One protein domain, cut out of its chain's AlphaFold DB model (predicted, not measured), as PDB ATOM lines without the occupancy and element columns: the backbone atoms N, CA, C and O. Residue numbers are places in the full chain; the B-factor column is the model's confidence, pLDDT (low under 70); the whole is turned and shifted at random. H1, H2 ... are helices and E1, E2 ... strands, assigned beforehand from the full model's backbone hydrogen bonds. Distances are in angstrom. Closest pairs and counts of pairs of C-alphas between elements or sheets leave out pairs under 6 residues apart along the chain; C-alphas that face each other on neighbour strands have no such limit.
ATOM      1  N   SER A   2     -30.265-154.596  49.741       41.78
ATOM      2  CA  SER A   2     -28.916-155.017  50.144       41.78
ATOM      3  C   SER A   2     -28.937-155.148  51.663       41.78
ATOM      4  O   SER A   2     -29.127-154.158  52.358       41.78
ATOM      5  N   SER A   3     -28.844-156.376  52.163       50.03
ATOM      6  CA  SER A   3     -28.871-156.723  53.590       50.03
ATOM      7  C   SER A   3     -27.543-156.446  54.298       50.03
ATOM      8  O   SER A   3     -27.331-156.912  55.416       50.03
ATOM      9  N   LYS A   4     -26.614-155.749  53.636       55.75
ATOM     10  CA  LYS A   4     -25.293-155.482  54.189       55.75
ATOM     11  C   LYS A   4     -25.337-154.278  55.134       55.75
ATOM     12  O   LYS A   4     -26.037-153.309  54.834       55.75
ATOM     13  N   PRO A   5     -24.598-154.329  56.253       64.12
ATOM     14  CA  PRO A   5     -24.473-153.193  57.155       64.12
ATOM     15  C   PRO A   5     -23.878-151.979  56.427       64.12
ATOM     16  O   PRO A   5     -23.095-152.125  55.487       64.12
ATOM     17  N   PHE A   6     -24.271-150.778  56.864       69.62
ATOM     18  CA  PHE A   6     -23.748-149.507  56.342       69.62
ATOM     19  C   PHE A   6     -22.223-149.394  56.521       69.62
ATOM     20  O   PHE A   6     -21.529-148.841  55.663       69.62
ATOM     21  N   ASP A   7     -21.702-149.994  57.589       80.69
ATOM     22  CA  ASP A   7     -20.283-150.038  57.930       80.69
ATOM     23  C   ASP A   7     -19.700-151.442  57.734       80.69
ATOM     24  O   ASP A   7     -20.393-152.449  57.894       80.69
ATOM     25  N   ASP A   8     -18.406-151.520  57.418       87.19
ATOM     26  CA  ASP A   8     -17.675-152.786  57.460       87.19
ATOM     27  C   ASP A   8     -17.398-153.172  58.927       87.19
ATOM     28  O   ASP A   8     -16.740-152.402  59.633       87.19
ATOM     29  N   PRO A   9     -17.836-154.356  59.401       87.56
ATOM     30  CA  PRO A   9     -17.624-154.780  60.785       87.56
ATOM     31  C   PRO A   9     -16.157-154.782  61.225       87.56
ATOM     32  O   PRO A   9     -15.868-154.535  62.394       87.56
ATOM     33  N   ARG A  10     -15.220-155.007  60.297       90.88
ATOM     34  CA  ARG A  10     -13.778-155.006  60.589       90.88
ATOM     35  C   ARG A  10     -13.255-153.613  60.927       90.88
ATOM     36  O   ARG A  10     -12.205-153.490  61.549       90.88
ATOM     37  N   LEU A  11     -13.982-152.571  60.524       89.94
ATOM     38  CA  LEU A  11     -13.624-151.171  60.741       89.94
ATOM     39  C   LEU A  11     -14.386-150.522  61.903       89.94
ATOM     40  O   LEU A  11     -14.105-149.371  62.238       89.94
ATOM     41  N   LEU A  12     -15.309-151.246  62.541       88.00
ATOM     42  CA  LEU A  12     -15.985-150.804  63.760       88.00
ATOM     43  C   LEU A  12     -15.031-150.819  64.971       88.00
ATOM     44  O   LEU A  12     -14.009-151.511  64.942       88.00
ATOM     45  N   PRO A  13     -15.341-150.089  66.061       86.81
ATOM     46  CA  PRO A  13     -14.549-150.143  67.290       86.81
ATOM     47  C   PRO A  13     -14.374-151.583  67.797       86.81
ATOM     48  O   PRO A  13     -15.351-152.300  67.994       86.81
ATOM     49  N   GLY A  14     -13.123-152.001  68.007       85.44
ATOM     50  CA  GLY A  14     -12.783-153.377  68.399       85.44
ATOM     51  C   GLY A  14     -12.661-154.373  67.238       85.44
ATOM     52  O   GLY A  14     -12.369-155.538  67.486       85.44
ATOM     53  N   GLY A  15     -12.859-153.931  65.992       88.38
ATOM     54  CA  GLY A  15     -12.580-154.716  64.793       88.38
ATOM     55  C   GLY A  15     -11.081-154.905  64.532       88.38
ATOM     56  O   GLY A  15     -10.233-154.241  65.127       88.38
ATOM     57  N   GLU A  16     -10.757-155.822  63.625       92.25
ATOM     58  CA  GLU A  16      -9.374-156.202  63.291       92.25
ATOM     59  C   GLU A  16      -8.689-155.263  62.281       92.25
ATOM     60  O   GLU A  16      -7.471-155.308  62.121       92.25
ATOM     61  N   GLY A  17      -9.445-154.380  61.623       92.25
ATOM     62  CA  GLY A  17      -8.960-153.600  60.488       92.25
ATOM     63  C   GLY A  17      -8.939-154.403  59.184       92.25
ATOM     64  O   GLY A  17      -9.500-155.492  59.080       92.25
ATOM     65  N   ILE A  18      -8.323-153.842  58.147       93.19
ATOM     66  CA  ILE A  18      -8.157-154.507  56.850       93.19
ATOM     67  C   ILE A  18      -6.704-154.371  56.419       93.19
ATOM     68  O   ILE A  18      -6.278-153.279  56.048       93.19
ATOM     69  N   HIS A  19      -5.977-155.483  56.422       94.00
ATOM     70  CA  HIS A  19      -4.692-155.588  55.741       94.00
ATOM     71  C   HIS A  19      -4.928-155.892  54.257       94.00
ATOM     72  O   HIS A  19      -5.765-156.739  53.928       94.00
ATOM     73  N   TYR A  20      -4.223-155.207  53.362       90.50
ATOM     74  CA  TYR A  20      -4.351-155.420  51.923       90.50
ATOM     75  C   TYR A  20      -3.010-155.335  51.201       90.50
ATOM     76  O   TYR A  20      -2.097-154.630  51.624       90.50
ATOM     77  N   GLU A  21      -2.945-156.018  50.062       92.06
ATOM     78  CA  GLU A  21      -1.863-155.929  49.089       92.06
ATOM     79  C   GLU A  21      -2.477-155.627  47.722       92.06
ATOM     80  O   GLU A  21      -3.399-156.312  47.270       92.06
ATOM     81  N   LEU A  22      -2.016-154.550  47.095       85.75
ATOM     82  CA  LEU A  22      -2.451-154.134  45.770       85.75
ATOM     83  C   LEU A  22      -1.707-154.924  44.679       85.75
ATOM     84  O   LEU A  22      -0.632-155.467  44.929       85.75
ATOM     85  N   PRO A  23      -2.238-154.975  43.441       85.31
ATOM     86  CA  PRO A  23      -1.599-155.704  42.339       85.31
ATOM     87  C   PRO A  23      -0.182-155.227  41.983       85.31
ATOM     88  O   PRO A  23       0.565-155.961  41.344       85.31
ATOM     89  N   ASP A  24       0.178-154.000  42.361       87.25
ATOM     90  CA  ASP A  24       1.513-153.415  42.201       87.25
ATOM     91  C   ASP A  24       2.474-153.761  43.360       87.25
ATOM     92  O   ASP A  24       3.610-153.288  43.379       87.25
ATOM     93  N   GLY A  25       2.042-154.605  44.304       89.19
ATOM     94  CA  GLY A  25       2.815-155.044  45.467       89.19
ATOM     95  C   GLY A  25       2.786-154.065  46.642       89.19
ATOM     96  O   GLY A  25       3.470-154.289  47.640       89.19
ATOM     97  N   VAL A  26       2.017-152.974  46.555       90.44
ATOM     98  CA  VAL A  26       1.875-152.033  47.669       90.44
ATOM     99  C   VAL A  26       1.001-152.653  48.754       90.44
ATOM    100  O   VAL A  26      -0.174-152.945  48.534       90.44
ATOM    101  N   GLN A  27       1.569-152.803  49.948       93.12
ATOM    102  CA  GLN A  27       0.853-153.255  51.137       93.12
ATOM    103  C   GLN A  27       0.398-152.075  51.996       93.12
ATOM    104  O   GLN A  27       1.060-151.035  52.059       93.12
ATOM    105  N   GLY A  28      -0.728-152.242  52.682       91.19
ATOM    106  CA  GLY A  28      -1.255-151.236  53.592       91.19
ATOM    107  C   GLY A  28      -2.282-151.789  54.569       91.19
ATOM    108  O   GLY A  28      -2.791-152.898  54.418       91.19
ATOM    109  N   ASP A  29      -2.597-150.969  55.570       93.06
ATOM    110  CA  ASP A  29      -3.554-151.297  56.621       93.06
ATOM    111  C   ASP A  29      -4.605-150.196  56.755       93.06
ATOM    112  O   ASP A  29      -4.287-149.014  56.910       93.06
ATOM    113  N   ILE A  30      -5.874-150.596  56.772       91.00
ATOM    114  CA  ILE A  30      -6.996-149.742  57.150       91.00
ATOM    115  C   ILE A  30      -7.335-150.057  58.602       91.00
ATOM    116  O   ILE A  30      -7.820-151.143  58.919       91.00
ATOM    117  N   LYS A  31      -7.072-149.106  59.499       90.94
ATOM    118  CA  LYS A  31      -7.336-149.283  60.927       90.94
ATOM    119  C   LYS A  31      -8.835-149.158  61.229       90.94
ATOM    120  O   LYS A  31      -9.554-148.439  60.526       90.94
ATOM    121  N   PRO A  32      -9.310-149.789  62.312       90.00
ATOM    122  CA  PRO A  32     -10.634-149.507  62.848       90.00
ATOM    123  C   PRO A  32     -10.849-148.002  63.046       90.00
ATOM    124  O   PRO A  32      -9.972-147.300  63.552       90.00
ATOM    125  N   GLY A  33     -12.001-147.496  62.610       85.06
ATOM    126  CA  GLY A  33     -12.349-146.074  62.665       85.06
ATOM    127  C   GLY A  33     -11.728-145.190  61.575       85.06
ATOM    128  O   GLY A  33     -12.087-144.019  61.490       85.06
ATOM    129  N   THR A  34     -10.847-145.710  60.708       85.94
ATOM    130  CA  THR A  34     -10.223-144.932  59.614       85.94
ATOM    131  C   THR A  34     -10.697-145.362  58.224       85.94
ATOM    132  O   THR A  34     -10.017-145.115  57.231       85.94
ATOM    133  N   GLY A  35     -11.861-146.012  58.139       79.44
ATOM    134  CA  GLY A  35     -12.445-146.542  56.900       79.44
ATOM    135  C   GLY A  35     -12.887-145.509  55.864       79.44
ATOM    136  O   GLY A  35     -13.271-145.876  54.755       79.44
ATOM    137  N   GLY A  36     -12.840-144.219  56.189       81.44
ATOM    138  CA  GLY A  36     -13.392-143.172  55.335       81.44
ATOM    139  C   GLY A  36     -14.920-143.167  55.360       81.44
ATOM    140  O   GLY A  36     -15.529-143.409  56.400       81.44
ATOM    141  N   TRP A  37     -15.540-142.839  54.226       78.44
ATOM    142  CA  TRP A  37     -16.992-142.692  54.123       78.44
ATOM    143  C   TRP A  37     -17.709-144.043  54.153       78.44
ATOM    144  O   TRP A  37     -17.386-144.945  53.377       78.44
ATOM    145  N   SER A  38     -18.729-144.150  55.000       72.12
ATOM    146  CA  SER A  38     -19.627-145.302  55.036       72.12
ATOM    147  C   SER A  38     -20.521-145.358  53.796       72.12
ATOM    148  O   SER A  38     -20.870-144.334  53.193       72.12
ATOM    149  N   TRP A  39     -20.936-146.572  53.435       71.12
ATOM    150  CA  TRP A  39     -21.944-146.789  52.403       71.12
ATOM    151  C   TRP A  39     -23.223-146.010  52.750       71.12
ATOM    152  O   TRP A  39     -23.651-145.994  53.900       71.12
ATOM    153  N   GLY A  40     -23.831-145.338  51.771       71.56
ATOM    154  CA  GLY A  40     -25.051-144.544  51.971       71.56
ATOM    155  C   GLY A  40     -24.841-143.118  52.499       71.56
ATOM    156  O   GLY A  40     -25.762-142.315  52.386       71.56
ATOM    157  N   MET A  41     -23.644-142.764  52.987       76.88
ATOM    158  CA  MET A  41     -23.300-141.376  53.349       76.88
ATOM    159  C   MET A  41     -22.855-140.543  52.144       76.88
ATOM    160  O   MET A  41     -22.962-139.318  52.154       76.88
ATOM    161  N   VAL A  42     -22.358-141.206  51.099       76.62
ATOM    162  CA  VAL A  42     -21.967-140.584  49.833       76.62
ATOM    163  C   VAL A  42     -22.468-141.421  48.662       76.62
ATOM    164  O   VAL A  42     -22.540-142.650  48.737       76.62
ATOM    165  N   TYR A  43     -22.804-140.753  47.558       75.19
ATOM    166  CA  TYR A  43     -23.097-141.427  46.299       75.19
ATOM    167  C   TYR A  43     -21.796-141.647  45.525       75.19
ATOM    168  O   TYR A  43     -21.169-140.691  45.073       75.19
ATOM    169  N   MET A  44     -21.397-142.908  45.363       79.62
ATOM    170  CA  MET A  44     -20.200-143.289  44.613       79.62
ATOM    171  C   MET A  44     -20.581-144.329  43.571       79.62
ATOM    172  O   MET A  44     -21.103-145.382  43.925       79.62
ATOM    173  N   THR A  45     -20.344-144.038  42.293       84.25
ATOM    174  CA  THR A  45     -20.641-144.979  41.204       84.25
ATOM    175  C   THR A  45     -19.648-146.144  41.210       84.25
ATOM    176  O   THR A  45     -18.521-146.001  41.687       84.25
ATOM    177  N   LYS A  46     -20.008-147.281  40.595       84.50
ATOM    178  CA  LYS A  46     -19.075-148.409  40.388       84.50
ATOM    179  C   LYS A  46     -17.764-147.976  39.720       84.50
ATOM    180  O   LYS A  46     -16.707-148.502  40.045       84.50
ATOM    181  N   GLN A  47     -17.835-147.007  38.806       86.81
ATOM    182  CA  GLN A  47     -16.659-146.469  38.130       86.81
ATOM    183  C   GLN A  47     -15.840-145.534  39.026       86.81
ATOM    184  O   GLN A  47     -14.622-145.577  38.958       86.81
ATOM    185  N   GLY A  48     -16.483-144.739  39.888       85.50
ATOM    186  CA  GLY A  48     -15.789-143.913  40.881       85.50
ATOM    187  C   GLY A  48     -15.166-144.721  42.023       85.50
ATOM    188  O   GLY A  48     -14.207-144.269  42.632       85.50
ATOM    189  N   LEU A  49     -15.683-145.923  42.295       87.38
ATOM    190  CA  LEU A  49     -15.061-146.886  43.205       87.38
ATOM    191  C   LEU A  49     -13.831-147.567  42.609       87.38
ATOM    192  O   LEU A  49     -12.987-148.059  43.359       87.38
ATOM    193  N   LYS A  50     -13.768-147.680  41.283       86.06
ATOM    194  CA  LYS A  50     -12.699-148.407  40.610       86.06
ATOM    195  C   LYS A  50     -11.350-147.809  41.018       86.06
ATOM    196  O   LYS A  50     -11.201-146.593  41.055       86.06
ATOM    197  N   ASP A  51     -10.399-148.680  41.342       84.44
ATOM    198  CA  ASP A  51      -9.035-148.314  41.742       84.44
ATOM    199  C   ASP A  51      -8.949-147.532  43.074       84.44
ATOM    200  O   ASP A  51      -7.930-146.922  43.388       84.44
ATOM    201  N   THR A  52     -10.004-147.583  43.898       85.75
ATOM    202  CA  THR A  52     -10.020-146.999  45.246       85.75
ATOM    203  C   THR A  52      -9.923-148.071  46.335       85.75
ATOM    204  O   THR A  52     -10.421-149.191  46.181       85.75
ATOM    205  N   VAL A  53      -9.338-147.718  47.484       85.00
ATOM    206  CA  VAL A  53      -9.210-148.621  48.648       85.00
ATOM    207  C   VAL A  53     -10.558-148.969  49.291       85.00
ATOM    208  O   VAL A  53     -10.668-149.953  50.015       85.00
ATOM    209  N   GLN A  54     -11.618-148.211  48.998       86.69
ATOM    210  CA  GLN A  54     -12.979-148.472  49.471       86.69
ATOM    211  C   GLN A  54     -13.518-149.805  48.940       86.69
ATOM    212  O   GLN A  54     -14.332-150.443  49.602       86.69
ATOM    213  N   THR A  55     -13.013-150.284  47.797       87.31
ATOM    214  CA  THR A  55     -13.363-151.605  47.240       87.31
ATOM    215  C   THR A  55     -12.976-152.780  48.145       87.31
ATOM    216  O   THR A  55     -13.571-153.853  48.042       87.31
ATOM    217  N   LEU A  56     -12.030-152.576  49.070       88.88
ATOM    218  CA  LEU A  56     -11.578-153.581  50.037       88.88
ATOM    219  C   LEU A  56     -12.590-153.814  51.171       88.88
ATOM    220  O   LEU A  56     -12.527-154.824  51.882       88.88
ATOM    221  N   GLN A  57     -13.530-152.887  51.350       88.44
ATOM    222  CA  GLN A  57     -14.548-152.961  52.385       88.44
ATOM    223  C   GLN A  57     -15.803-153.680  51.863       88.44
ATOM    224  O   GLN A  57     -16.272-153.475  50.741       88.44
ATOM    225  N   THR A  58     -16.370-154.551  52.689       87.00
ATOM    226  CA  THR A  58     -17.477-155.454  52.341       87.00
ATOM    227  C   THR A  58     -18.800-154.732  52.092       87.00
ATOM    228  O   THR A  58     -19.614-155.217  51.293       87.00
ATOM    229  N   ASN A  59     -19.004-153.581  52.735       82.88
ATOM    230  CA  ASN A  59     -20.164-152.697  52.590       82.88
ATOM    231  C   ASN A  59     -20.222-152.001  51.214       82.88
ATOM    232  O   ASN A  59     -21.311-151.711  50.727       82.88
ATOM    233  N   TRP A  60     -19.085-151.815  50.537       85.50
ATOM    234  CA  TRP A  60     -19.023-151.238  49.187       85.50
ATOM    235  C   TRP A  60     -19.261-152.263  48.060       85.50
ATOM    236  O   TRP A  60     -19.422-151.894  46.894       85.50
ATOM    237  N   GLN A  61     -19.321-153.558  48.387       82.12
ATOM    238  CA  GLN A  61     -19.512-154.635  47.414       82.12
ATOM    239  C   GLN A  61     -20.991-154.900  47.115       82.12
ATOM    240  O   GLN A  61     -21.783-155.167  48.024       82.12
ATOM    241  N   GLY A  62     -21.328-154.990  45.826       77.81
ATOM    242  CA  GLY A  62     -22.686-155.295  45.368       77.81
ATOM    243  C   GLY A  62     -23.576-154.059  45.251       77.81
ATOM    244  O   GLY A  62     -24.776-154.147  45.504       77.81
ATOM    245  N   GLN A  63     -22.993-152.911  44.880       77.38
ATOM    246  CA  GLN A  63     -23.759-151.694  44.632       77.38
ATOM    247  C   GLN A  63     -24.905-151.944  43.637       77.38
ATOM    248  O   GLN A  63     -24.674-152.554  42.583       77.38
ATOM    249  N   PRO A  64     -26.118-151.450  43.932       73.19
ATOM    250  CA  PRO A  64     -27.248-151.616  43.042       73.19
ATOM    251  C   PRO A  64     -27.076-150.749  41.786       73.19
ATOM    252  O   PRO A  64     -26.744-149.571  41.868       73.19
TER     253      PRO A  64
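What this domain is: This is residues 2 to 64 of the 86 residues of an uncharacterized protein of Enterobacter cloacae (UniProt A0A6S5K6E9). With little regular structure, the domain is a two-stranded hairpin, E1 and E2, along one side of a body made mostly of loops, which holds two very short helices, H1 and H2. The printed part has 63 residues, with E1, E2, H1, H2 along the chain and an antiparallel sheet E1 - E2; the class is mixed, and named elements hold only 16 residues. It is compact, with a radius of gyration of the C-alphas of 11.7 A and spans of 30 by 29 by 16 A.

Where its parts are: E1, residues 18 to 21, is 10.1 A long from C-alpha 18 at (-8.157, -154.507, 56.850). E2, residues 27 to 30, is 10.5 A long. H1 is residues 46 to 49, 5.1 A, and H2 residues 53 to 56, 5.7 A, ending at C-alpha 56 (-11.578, -153.581, 50.037).

How they stand to each other: The hairpin E1 and E2 is antiparallel at 162 degrees, with N 18 and O 30 within hydrogen-bond range at 2.9 A. The closest C-alphas of E1 and H2 are those of Ile 18 and Leu 56, 7.7 A apart. H1 and H2 are close but not clearly touching, closest at the C-alphas of Leu 49 and Thr 55, 6.4 A. E1 and H1 are apart, as are E2 and H2. Both helices are too short for an O i to N i+4 pair; the one O i to N i+3 pair is within range in H2, not in H1.

The domain as a whole: The farthest C-alphas, Ser 3 and Gly 25, are 32.8 A apart. The printed part has no cut; the link E2 to H1 is long, 15 residues. Residues 2 to 6 have pLDDT under 70.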